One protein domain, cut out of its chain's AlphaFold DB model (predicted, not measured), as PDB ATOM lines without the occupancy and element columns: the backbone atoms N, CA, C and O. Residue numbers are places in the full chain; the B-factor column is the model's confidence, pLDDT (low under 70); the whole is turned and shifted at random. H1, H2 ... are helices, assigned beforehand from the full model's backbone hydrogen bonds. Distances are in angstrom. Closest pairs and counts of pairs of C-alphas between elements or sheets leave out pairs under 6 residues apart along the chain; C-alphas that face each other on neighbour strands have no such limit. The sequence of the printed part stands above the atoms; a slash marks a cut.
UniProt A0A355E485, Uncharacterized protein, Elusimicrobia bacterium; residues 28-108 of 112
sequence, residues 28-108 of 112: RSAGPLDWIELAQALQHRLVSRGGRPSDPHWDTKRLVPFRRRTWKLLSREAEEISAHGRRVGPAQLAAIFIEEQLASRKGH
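Overview. This is residues 28 to 108 of the 112 residues of an uncharacterized protein of Elusimicrobia bacterium (UniProt A0A355E485). Three helices, each about perpendicular to the other two, come together loosely where H3 begins: the first residues of H3, 90 to 94, pack on residues 71 to 78 of H2, while H1 passes near both without clearly touching either. A long loop, residues 46 to 67, goes out from the end of H1 to Gly 50, folds back and swings round to where H2 begins, while residues 29 to 34, of which 32 to 34 belong to H1, stick out. The printed part has 81 residues with three named helices, in the order H1, H2, H3, and no named strand; its class is all helix. The whole is compact, with a radius of gyration of the C-alphas of 12.8 A, and spans 38 by 28 by 27 A.

Along the chain. Start with the longest helix, H3, residues 90 to 106: find C-alpha 90 at (-42.637, 3.547, -29.695), and from there the helix runs 24.6 A to C-alpha 106 at (-22.831, -9.019, -37.273). Next look at H2, residues 68 to 83, which measures 22.7 A from its first C-alpha to its last. Then go to C-alpha 32 at (-39.430, -11.488, -19.386), where H1, residues 32 to 45, begins; it is 20.4 A long.

Arrangement. Look first at Pro 90, where H3 and H2 touch: the closest C-alphas of the two are those of Ser 75 and Pro 90, 4.9 A apart. H3 touches H2 with residues 90 to 94 alone, and H2 touches H3 with residues 71 to 78 alone. Their lines are about perpendicular, at 83 degrees. H1 and H3 are close but not clearly touching, their closest C-alphas being those of Leu 42 and Leu 93, 7.9 A apart. These two are about perpendicular, at 77 degrees. H1 and H2 are also close but not clearly touching; the closest C-alphas are those of Ala 39 and Ile 81, 5.7 A apart. They too are about perpendicular, at 77 degrees. In the backbones of H2 and H3 every O i to N i+4 pair is within hydrogen-bond range; in H1 it is 9 of 10.

Size, cuts and confidence. The two C-alphas farthest apart are those of Gly 50, in the long link from H1 to H2, and His 108, at 38.6 A. That link has 22 residues, while the short link from H2 to H3 has 6. The printed part has no cut from residue 28 to 108, and its first and last C-alphas are 12.2 A apart. In the B-factor column the mean pLDDT of the printed part is 83.5; look for low values, under 70, at residues 28 to 34 and 106 to 108 of this model.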
ATOM      1  N   ARG A  28     -31.022 -15.232 -28.915       51.31
ATOM      2  CA  ARG A  28     -32.455 -15.362 -29.270       51.31
ATOM      3  C   ARG A  28     -33.429 -15.000 -28.142       51.31
ATOM      4  O   ARG A  28     -33.972 -15.865 -27.472       51.31
ATOM      5  N   SER A  29     -33.662 -13.701 -28.005       50.62
ATOM      6  CA  SER A  29     -34.539 -13.087 -27.012       50.62
ATOM      7  C   SER A  29     -36.023 -13.418 -27.220       50.62
ATOM      8  O   SER A  29     -36.554 -13.265 -28.322       50.62
ATOM      9  N   ALA A  30     -36.674 -13.864 -26.140       56.38
ATOM     10  CA  ALA A  30     -38.131 -13.961 -25.981       56.38
ATOM     11  C   ALA A  30     -38.543 -14.179 -24.500       56.38
ATOM     12  O   ALA A  30     -39.569 -14.803 -24.233       56.38
ATOM     13  N   GLY A  31     -37.743 -13.728 -23.522       62.47
ATOM     14  CA  GLY A  31     -38.017 -13.917 -22.091       62.47
ATOM     15  C   GLY A  31     -38.363 -12.616 -21.342       62.47
ATOM     16  O   GLY A  31     -37.885 -11.552 -21.723       62.47
ATOM     17  N   PRO A  32     -39.118 -12.663 -20.220       61.50
ATOM     18  CA  PRO A  32     -39.430 -11.488 -19.386       61.50
ATOM     19  C   PRO A  32     -38.209 -10.704 -18.874       61.50
ATOM     20  O   PRO A  32     -38.307  -9.518 -18.587       61.50
ATOM     21  N   LEU A  33     -37.061 -11.371 -18.735       67.75
ATOM     22  CA  LEU A  33     -35.815 -10.760 -18.265       67.75
ATOM     23  C   LEU A  33     -35.123  -9.922 -19.350       67.75
ATOM     24  O   LEU A  33     -34.516  -8.909 -19.016       67.75
ATOM     25  N   ASP A  34     -35.284 -10.293 -20.623       68.81
ATOM     26  CA  ASP A  34     -34.736  -9.544 -21.762       68.81
ATOM     27  C   ASP A  34     -35.354  -8.139 -21.827       68.81
ATOM     28  O   ASP A  34     -34.693  -7.164 -22.173       68.81
ATOM     29  N   TRP A  35     -36.623  -8.014 -21.427       70.94
ATOM     30  CA  TRP A  35     -37.320  -6.730 -21.344       70.94
ATOM     31  C   TRP A  35     -36.757  -5.813 -20.260       70.94
ATOM     32  O   TRP A  35     -36.729  -4.599 -20.445       70.94
ATOM     33  N   ILE A  36     -36.282  -6.376 -19.146       77.50
ATOM     34  CA  ILE A  36     -35.651  -5.598 -18.073       77.50
ATOM     35  C   ILE A  36     -34.284  -5.092 -18.534       77.50
ATOM     36  O   ILE A  36     -33.969  -3.921 -18.331       77.50
ATOM     37  N   GLU A  37     -33.492  -5.946 -19.182       77.12
ATOM     38  CA  GLU A  37     -32.201  -5.553 -19.755       77.12
ATOM     39  C   GLU A  37     -32.380  -4.455 -20.809       77.12
ATOM     40  O   GLU A  37     -31.711  -3.422 -20.754       77.12
ATOM     41  N   LEU A  38     -33.355  -4.618 -21.705       78.00
ATOM     42  CA  LEU A  38     -33.709  -3.604 -22.689       78.00
ATOM     43  C   LEU A  38     -34.149  -2.292 -22.030       78.00
ATOM     44  O   LEU A  38     -33.722  -1.216 -22.447       78.00
ATOM     45  N   ALA A  39     -34.991  -2.356 -20.994       79.94
ATOM     46  CA  ALA A  39     -35.416  -1.176 -20.250       79.94
ATOM     47  C   ALA A  39     -34.220  -0.447 -19.613       79.94
ATOM     48  O   ALA A  39     -34.137   0.779 -19.694       79.94
ATOM     49  N   GLN A  40     -33.263  -1.180 -19.041       82.38
ATOM     50  CA  GLN A  40     -32.024  -0.608 -18.503       82.38
ATOM     51  C   GLN A  40     -31.161   0.016 -19.607       82.38
ATOM     52  O   GLN A  40     -30.708   1.155 -19.470       82.38
ATOM     53  N   ALA A  41     -30.992  -0.674 -20.738       82.88
ATOM     54  CA  ALA A  41     -30.268  -0.153 -21.894       82.88
ATOM     55  C   ALA A  41     -30.903   1.149 -22.409       82.88
ATOM     56  O   ALA A  41     -30.202   2.132 -22.651       82.88
ATOM     57  N   LEU A  42     -32.233   1.204 -22.497       83.62
ATOM     58  CA  LEU A  42     -32.998   2.396 -22.867       83.62
ATOM     59  C   LEU A  42     -32.779   3.560 -21.896       83.62
ATOM     60  O   LEU A  42     -32.592   4.698 -22.335       83.62
ATOM     61  N   GLN A  43     -32.783   3.293 -20.589       83.44
ATOM     62  CA  GLN A  43     -32.527   4.313 -19.570       83.44
ATOM     63  C   GLN A  43     -31.126   4.917 -19.700       83.44
ATOM     64  O   GLN A  43     -30.971   6.124 -19.516       83.44
ATOM     65  N   HIS A  44     -30.127   4.097 -20.036       84.31
ATOM     66  CA  HIS A  44     -28.742   4.540 -20.182       84.31
ATOM     67  C   HIS A  44     -28.485   5.249 -21.517       84.31
ATOM     68  O   HIS A  44     -27.771   6.249 -21.556       84.31
ATOM     69  N   ARG A  45     -29.065   4.750 -22.614       86.56
ATOM     70  CA  ARG A  45     -28.820   5.270 -23.969       86.56
ATOM     71  C   ARG A  45     -29.541   6.585 -24.244       86.56
ATOM     72  O   ARG A  45     -28.992   7.461 -24.906       86.56
ATOM     73  N   LEU A  46     -30.773   6.748 -23.760       89.06
ATOM     74  CA  LEU A  46     -31.568   7.940 -24.051       89.06
ATOM     75  C   LEU A  46     -31.204   9.080 -23.102       89.06
ATOM     76  O   LEU A  46     -31.463   8.998 -21.905       89.06
ATOM     77  N   VAL A  47     -30.717  10.200 -23.634       86.94
ATOM     78  CA  VAL A  47     -30.307  11.382 -22.859       86.94
ATOM     79  C   VAL A  47     -31.227  12.567 -23.162       86.94
ATOM     80  O   VAL A  47     -31.569  12.824 -24.315       86.94
ATOM     81  N   SER A  48     -31.638  13.304 -22.125       85.38
ATOM     82  CA  SER A  48     -32.383  14.560 -22.281       85.38
ATOM     83  C   SER A  48     -31.413  15.736 -22.353       85.38
ATOM     84  O   SER A  48     -30.543  15.860 -21.496       85.38
ATOM     85  N   ARG A  49     -31.578  16.606 -23.353       84.06
ATOM     86  CA  ARG A  49     -30.829  17.869 -23.502       84.06
ATOM     87  C   ARG A  49     -31.773  19.079 -23.603       84.06
ATOM     88  O   ARG A  49     -31.528  19.986 -24.384       84.06
ATOM     89  N   GLY A  50     -32.883  19.054 -22.858       78.06
ATOM     90  CA  GLY A  50     -33.912  20.111 -22.882       78.06
ATOM     91  C   GLY A  50     -35.120  19.823 -23.784       78.06
ATOM     92  O   GLY A  50     -35.876  20.727 -24.117       78.06
ATOM     93  N   GLY A  51     -35.323  18.563 -24.179       80.94
ATOM     94  CA  GLY A  51     -36.437  18.128 -25.022       80.94
ATOM     95  C   GLY A  51     -36.720  16.639 -24.845       80.94
ATOM     96  O   GLY A  51     -36.289  16.037 -23.859       80.94
ATOM     97  N   ARG A  52     -37.427  16.014 -25.798       80.50
ATOM     98  CA  ARG A  52     -37.655  14.561 -25.750       80.50
ATOM     99  C   ARG A  52     -36.298  13.835 -25.696       80.50
ATOM    100  O   ARG A  52     -35.489  14.073 -26.595       80.50
ATOM    101  N   PRO A  53     -36.045  12.966 -24.695       86.50
ATOM    102  CA  PRO A  53     -34.785  12.232 -24.599       86.50
ATOM    103  C   PRO A  53     -34.495  11.484 -25.896       86.50
ATOM    104  O   PRO A  53     -35.424  10.931 -26.465       86.50
ATOM    105  N   SER A  54     -33.253  11.457 -26.367       88.44
ATOM    106  CA  SER A  54     -32.847  10.765 -27.601       88.44
ATOM    107  C   SER A  54     -31.502  10.084 -27.387       88.44
ATOM    108  O   SER A  54     -30.761  10.480 -26.488       88.44
ATOM    109  N   ASP A  55     -31.172   9.080 -28.199       88.50
ATOM    110  CA  ASP A  55     -29.809   8.548 -28.206       88.50
ATOM    111  C   ASP A  55     -28.869   9.606 -28.818       88.50
ATOM    112  O   ASP A  55     -29.160  10.104 -29.913       88.50
ATOM    113  N   PRO A  56     -27.787  10.009 -28.123       88.44
ATOM    114  CA  PRO A  56     -26.823  10.970 -28.646       88.44
ATOM    115  C   PRO A  56     -25.970  10.427 -29.803       88.44
ATOM    116  O   PRO A  56     -25.340  11.229 -30.484       88.44
ATOM    117  N   HIS A  57     -25.945   9.110 -30.033       88.56
ATOM    118  CA  HIS A  57     -25.189   8.481 -31.123       88.56
ATOM    119  C   HIS A  57     -25.981   8.386 -32.432       88.56
ATOM    120  O   HIS A  57     -25.420   8.008 -33.456       88.56
ATOM    121  N   TRP A  58     -27.275   8.722 -32.429       88.06
ATOM    122  CA  TRP A  58     -28.063   8.776 -33.660       88.06
ATOM    123  C   TRP A  58     -27.675   9.991 -34.502       88.06
ATOM    124  O   TRP A  58     -28.077  11.119 -34.212       88.06
ATOM    125  N   ASP A  59     -26.942   9.742 -35.583       90.50
ATOM    126  CA  ASP A  59     -26.533  10.746 -36.571       90.50
ATOM    127  C   ASP A  59     -27.559  10.931 -37.705       90.50
ATOM    128  O   ASP A  59     -27.656  12.000 -38.308       90.50
ATOM    129  N   THR A  60     -28.382   9.910 -37.960       87.12
ATOM    130  CA  THR A  60     -29.294   9.845 -39.102       87.12
ATOM    131  C   THR A  60     -30.731   9.612 -38.647       87.12
ATOM    132  O   THR A  60     -31.023   8.712 -37.863       87.12
ATOM    133  N   LYS A  61     -31.676  10.386 -39.200       85.06
ATOM    134  CA  LYS A  61     -33.118  10.234 -38.942       85.06
ATOM    135  C   LYS A  61     -33.850   9.878 -40.232       85.06
ATOM    136  O   LYS A  61     -33.897  10.676 -41.165       85.06
ATOM    137  N   ARG A  62     -34.433   8.679 -40.290       84.81
ATOM    138  CA  ARG A  62     -35.266   8.211 -41.410       84.81
ATOM    139  C   ARG A  62     -36.632   7.773 -40.902       84.81
ATOM    140  O   ARG A  62     -36.754   7.257 -39.794       84.81
ATOM    141  N   LEU A  63     -37.656   7.978 -41.725       89.75
ATOM    142  CA  LEU A  63     -38.989   7.457 -41.450       89.75
ATOM    143  C   LEU A  63     -39.024   5.966 -41.783       89.75
ATOM    144  O   LEU A  63     -38.709   5.567 -42.902       89.75
ATOM    145  N   VAL A  64     -39.422   5.157 -40.803       88.56
ATOM    146  CA  VAL A  64     -39.633   3.717 -40.969       88.56
ATOM    147  C   VAL A  64     -41.141   3.462 -40.961       88.56
ATOM    148  O   VAL A  64     -41.789   3.732 -39.947       88.56
ATOM    149  N   PRO A  65     -41.739   2.989 -42.067       93.00
ATOM    150  CA  PRO A  65     -43.155   2.652 -42.085       93.00
ATOM    151  C   PRO A  65     -43.416   1.363 -41.294       93.00
ATOM    152  O   PRO A  65     -42.709   0.367 -41.444       93.00
ATOM    153  N   PHE A  66     -44.482   1.354 -40.490       94.44
ATOM    154  CA  PHE A  66     -44.910   0.188 -39.712       94.44
ATOM    155  C   PHE A  66     -46.327  -0.239 -40.089       94.44
ATOM    156  O   PHE A  66     -47.207   0.587 -40.329       94.44
ATOM    157  N   ARG A  67     -46.595  -1.551 -40.055       97.06
ATOM    158  CA  ARG A  67     -47.979  -2.049 -40.059       97.06
ATOM    159  C   ARG A  67     -48.668  -1.597 -38.768       97.06
ATOM    160  O   ARG A  67     -48.069  -1.673 -37.696       97.06
ATOM    161  N   ARG A  68     -49.958  -1.245 -38.833       97.00
ATOM    162  CA  ARG A  68     -50.750  -0.793 -37.665       97.00
ATOM    163  C   ARG A  68     -50.648  -1.732 -36.456       97.00
ATOM    164  O   ARG A  68     -50.496  -1.271 -35.331       97.00
ATOM    165  N   ARG A  69     -50.696  -3.050 -36.685       95.75
ATOM    166  CA  ARG A  69     -50.554  -4.064 -35.621       95.75
ATOM    167  C   ARG A  69     -49.195  -4.001 -34.916       95.75
ATOM    168  O   ARG A  69     -49.138  -4.113 -33.700       95.75
ATOM    169  N   THR A  70     -48.126  -3.781 -35.677       94.62
ATOM    170  CA  THR A  70     -46.756  -3.690 -35.159       94.62
ATOM    171  C   THR A  70     -46.578  -2.406 -34.367       94.62
ATOM    172  O   THR A  70     -46.006  -2.437 -33.286       94.62
ATOM    173  N   TRP A  71     -47.132  -1.294 -34.858       96.69
ATOM    174  CA  TRP A  71     -47.119  -0.033 -34.122       96.69
ATOM    175  C   TRP A  71     -47.856  -0.140 -32.785       96.69
ATOM    176  O   TRP A  71     -47.320   0.275 -31.767       96.69
ATOM    177  N   LYS A  72     -49.041  -0.769 -32.764       96.31
ATOM    178  CA  LYS A  72     -49.795  -0.996 -31.521       96.31
ATOM    179  C   LYS A  72     -48.989  -1.813 -30.506       96.31
ATOM    180  O   LYS A  72     -49.013  -1.484 -29.325       96.31
ATOM    181  N   LEU A  73     -48.277  -2.843 -30.969       94.75
ATOM    182  CA  LEU A  73     -47.393  -3.630 -30.113       94.75
ATOM    183  C   LEU A  73     -46.255  -2.762 -29.562       94.75
ATOM    184  O   LEU A  73     -46.133  -2.645 -28.353       94.75
ATOM    185  N   LEU A  74     -45.510  -2.061 -30.423       94.19
ATOM    186  CA  LEU A  74     -44.446  -1.141 -29.996       94.19
ATOM    187  C   LEU A  74     -44.939  -0.086 -29.000       94.19
ATOM    188  O   LEU A  74     -44.209   0.271 -28.083       94.19
ATOM    189  N   SER A  75     -46.165   0.420 -29.166       95.44
ATOM    190  CA  SER A  75     -46.766   1.360 -28.220       95.44
ATOM    191  C   SER A  75     -47.021   0.743 -26.855       95.44
ATOM    192  O   SER A  75     -46.695   1.372 -25.856       95.44
ATOM    193  N   ARG A  76     -47.568  -0.474 -26.816       94.00
ATOM    194  CA  ARG A  76     -47.796  -1.198 -25.564       94.00
ATOM    195  C   ARG A  76     -46.479  -1.471 -24.840       94.00
ATOM    196  O   ARG A  76     -46.353  -1.116 -23.678       94.00
ATOM    197  N   GLU A  77     -45.497  -2.025 -25.545       90.56
ATOM    198  CA  GLU A  77     -44.198  -2.354 -24.944       90.56
ATOM    199  C   GLU A  77     -43.467  -1.090 -24.461       90.56
ATOM    200  O   GLU A  77     -42.909  -1.063 -23.368       90.56
ATOM    201  N   ALA A  78     -43.509   0.004 -25.231       91.06
ATOM    202  CA  ALA A  78     -42.898   1.265 -24.816       91.06
ATOM    203  C   ALA A  78     -43.566   1.862 -23.564       91.06
ATOM    204  O   ALA A  78     -42.870   2.449 -22.735       91.06
ATOM    205  N   GLU A  79     -44.883   1.708 -23.408       92.06
ATOM    206  CA  GLU A  79     -45.610   2.136 -22.208       92.06
ATOM    207  C   GLU A  79     -45.215   1.289 -20.992       92.06
ATOM    208  O   GLU A  79     -44.894   1.835 -19.939       92.06
ATOM    209  N   GLU A  80     -45.147  -0.035 -21.154       88.25
ATOM    210  CA  GLU A  80     -44.730  -0.956 -20.089       88.25
ATOM    211  C   GLU A  80     -43.299  -0.665 -19.615       88.25
ATOM    212  O   GLU A  80     -43.041  -0.604 -18.411       88.25
ATOM    213  N   ILE A  81     -42.375  -0.395 -20.540       85.38
ATOM    214  CA  ILE A  81     -41.003   0.016 -20.203       85.38
ATOM    215  C   ILE A  81     -40.995   1.384 -19.510       85.38
ATOM    216  O   ILE A  81     -40.271   1.585 -18.533       85.38
ATOM    217  N   SER A  82     -41.817   2.322 -19.990       86.00
ATOM    218  CA  SER A  82     -41.918   3.665 -19.410       86.00
ATOM    219  C   SER A  82     -42.445   3.644 -17.977       86.00
ATOM    220  O   SER A  82     -42.004   4.456 -17.169       86.00
ATOM    221  N   ALA A  83     -43.337   2.707 -17.641       84.12
ATOM    222  CA  ALA A  83     -43.891   2.566 -16.294       84.12
ATOM    223  C   ALA A  83     -42.824   2.250 -15.230       84.12
ATOM    224  O   ALA A  83     -43.002   2.578 -14.061       84.12
ATOM    225  N   HIS A  84     -41.698   1.658 -15.636       75.44
ATOM    226  CA  HIS A  84     -40.626   1.221 -14.740       75.44
ATOM    227  C   HIS A  84     -39.376   2.117 -14.820       75.44
ATOM    228  O   HIS A  84     -38.305   1.734 -14.347       75.44
ATOM    229  N   GLY A  85     -39.478   3.308 -15.424       74.62
ATOM    230  CA  GLY A  85     -38.359   4.244 -15.489       74.62
ATOM    231  C   GLY A  85     -38.570   5.431 -16.422       74.62
ATOM    232  O   GLY A  85     -39.506   6.212 -16.279       74.62
ATOM    233  N   ARG A  86     -37.630   5.642 -17.349       81.75
ATOM    234  CA  ARG A  86     -37.680   6.781 -18.275       81.75
ATOM    235  C   ARG A  86     -38.775   6.579 -19.317       81.75
ATOM    236  O   ARG A  86     -38.928   5.489 -19.849       81.75
ATOM    237  N   ARG A  87     -39.455   7.666 -19.694       86.88
ATOM    238  CA  ARG A  87     -40.412   7.657 -20.805       86.88
ATOM    239  C   ARG A  87     -39.719   7.302 -22.124       86.88
ATOM    240  O   ARG A  87     -38.879   8.064 -22.607       86.88
ATOM    241  N   VAL A  88     -40.130   6.191 -22.723       89.81
ATOM    242  CA  VAL A  88     -39.668   5.679 -24.016       89.81
ATOM    243  C   VAL A  88     -40.794   5.799 -25.037       89.81
ATOM    244  O   VAL A  88     -41.951   5.483 -24.785       89.81
ATOM    245  N   GLY A  89     -40.469   6.301 -26.224       92.25
ATOM    246  CA  GLY A  89     -41.386   6.349 -27.354       92.25
ATOM    247  C   GLY A  89     -41.419   5.054 -28.167       92.25
ATOM    248  O   GLY A  89     -40.374   4.431 -28.328       92.25
ATOM    249  N   PRO A  90     -42.545   4.731 -28.830       93.88
ATOM    250  CA  PRO A  90     -42.637   3.547 -29.695       93.88
ATOM    251  C   PRO A  90     -41.587   3.551 -30.820       93.88
ATOM    252  O   PRO A  90     -40.970   2.533 -31.113       93.88
ATOM    253  N   ALA A  91     -41.324   4.721 -31.415       92.75
ATOM    254  CA  ALA A  91     -40.286   4.880 -32.437       92.75
ATOM    255  C   ALA A  91     -38.858   4.732 -31.881       92.75
ATOM    256  O   ALA A  91     -37.971   4.277 -32.593       92.75
ATOM    257  N   GLN A  92     -38.633   5.104 -30.618       92.06
ATOM    258  CA  GLN A  92     -37.320   5.006 -29.971       92.06
ATOM    259  C   GLN A  92     -36.992   3.555 -29.645       92.06
ATOM    260  O   GLN A  92     -35.891   3.092 -29.926       92.06
ATOM    261  N   LEU A  93     -37.991   2.829 -29.138       92.50
ATOM    262  CA  LEU A  93     -37.925   1.389 -28.947       92.50
ATOM    263  C   LEU A  93     -37.640   0.668 -30.272       92.50
ATOM    264  O   LEU A  93     -36.746  -0.170 -30.345       92.50
ATOM    265  N   ALA A  94     -38.349   1.040 -31.342       93.56
ATOM    266  CA  ALA A  94     -38.135   0.449 -32.659       93.56
ATOM    267  C   ALA A  94     -36.712   0.677 -33.196       93.56
ATOM    268  O   ALA A  94     -36.118  -0.247 -33.746       93.56
ATOM    269  N   ALA A  95     -36.160   1.883 -33.031       92.38
ATOM    270  CA  ALA A  95     -34.801   2.198 -33.464       92.38
ATOM    271  C   ALA A  95     -33.758   1.314 -32.758       92.38
ATOM    272  O   ALA A  95     -32.911   0.718 -33.421       92.38
ATOM    273  N   ILE A  96     -33.878   1.149 -31.437       89.56
ATOM    274  CA  ILE A  96     -32.973   0.295 -30.653       89.56
ATOM    275  C   ILE A  96     -33.090  -1.168 -31.066       89.56
ATOM    276  O   ILE A  96     -32.069  -1.807 -31.300       89.56
ATOM    277  N   PHE A  97     -34.305  -1.683 -31.264       90.44
ATOM    278  CA  PHE A  97     -34.491  -3.043 -31.769       90.44
ATOM    279  C   PHE A  97     -33.841  -3.275 -33.125       90.44
ATOM    280  O   PHE A  97     -33.221  -4.316 -33.331       90.44
ATOM    281  N   ILE A  98     -33.954  -2.329 -34.054       90.44
ATOM    282  CA  ILE A  98     -33.299  -2.457 -35.358       90.44
ATOM    283  C   ILE A  98     -31.777  -2.529 -35.176       90.44
ATOM    284  O   ILE A  98     -31.143  -3.424 -35.734       90.44
ATOM    285  N   GLU A  99     -31.192  -1.641 -34.371       87.56
ATOM    286  CA  GLU A  99     -29.747  -1.633 -34.122       87.56
ATOM    287  C   GLU A  99     -29.247  -2.898 -33.418       87.56
ATOM    288  O   GLU A  99     -28.269  -3.495 -33.866       87.56
ATOM    289  N   GLU A 100     -29.924  -3.347 -32.360       84.81
ATOM    290  CA  GLU A 100     -29.552  -4.552 -31.611       84.81
ATOM    291  C   GLU A 100     -29.635  -5.807 -32.480       84.81
ATOM    292  O   GLU A 100     -28.724  -6.639 -32.476       84.81
ATOM    293  N   GLN A 101     -30.694  -5.933 -33.283       84.25
ATOM    294  CA  GLN A 101     -30.844  -7.062 -34.199       84.25
ATOM    295  C   GLN A 101     -29.766  -7.057 -35.287       84.25
ATOM    296  O   GLN A 101     -29.268  -8.120 -35.667       84.25
ATOM    297  N   LEU A 102     -29.363  -5.883 -35.780       84.94
ATOM    298  CA  LEU A 102     -28.255  -5.767 -36.728       84.94
ATOM    299  C   LEU A 102     -26.900  -6.075 -36.070       84.94
ATOM    300  O   LEU A 102     -26.091  -6.784 -36.669       84.94
ATOM    301  N   ALA A 103     -26.657  -5.608 -34.843       79.56
ATOM    302  CA  ALA A 103     -25.432  -5.892 -34.095       79.56
ATOM    303  C   ALA A 103     -25.294  -7.394 -33.787       79.56
ATOM    304  O   ALA A 103     -24.239  -7.984 -34.025       79.56
ATOM    305  N   SER A 104     -26.385  -8.037 -33.359       73.06
ATOM    306  CA  SER A 104     -26.434  -9.481 -33.100       73.06
ATOM    307  C   SER A 104     -26.146 -10.307 -34.358       73.06
ATOM    308  O   SER A 104     -25.426 -11.303 -34.298       73.06
ATOM    309  N   ARG A 105     -26.644  -9.871 -35.524       72.06
ATOM    310  CA  ARG A 105     -26.355 -10.524 -36.812       72.06
ATOM    311  C   ARG A 105     -24.896 -10.380 -37.233       72.06
ATOM    312  O   ARG A 105     -24.342 -11.335 -37.768       72.06
ATOM    313  N   LYS A 106     -24.261  -9.232 -36.977       65.06
ATOM    314  CA  LYS A 106     -22.831  -9.019 -37.273       65.06
ATOM    315  C   LYS A 106     -21.919  -9.916 -36.428       65.06
ATOM    316  O   LYS A 106     -20.913 -10.388 -36.940       65.06
ATOM    317  N   GLY A 107     -22.314 -10.247 -35.197       54.06
ATOM    318  CA  GLY A 107     -21.644 -11.273 -34.381       54.06
ATOM    319  C   GLY A 107     -21.760 -12.710 -34.925       54.06
ATOM    320  O   GLY A 107     -21.117 -13.612 -34.399       54.06
ATOM    321  N   HIS A 108     -22.564 -12.935 -35.972       44.62
ATOM    322  CA  HIS A 108     -22.793 -14.225 -36.628       44.62
ATOM    323  C   HIS A 108     -22.469 -14.191 -38.135       44.62
ATOM    324  O   HIS A 108     -23.078 -14.924 -38.909       44.62
TER     325      HIS A 108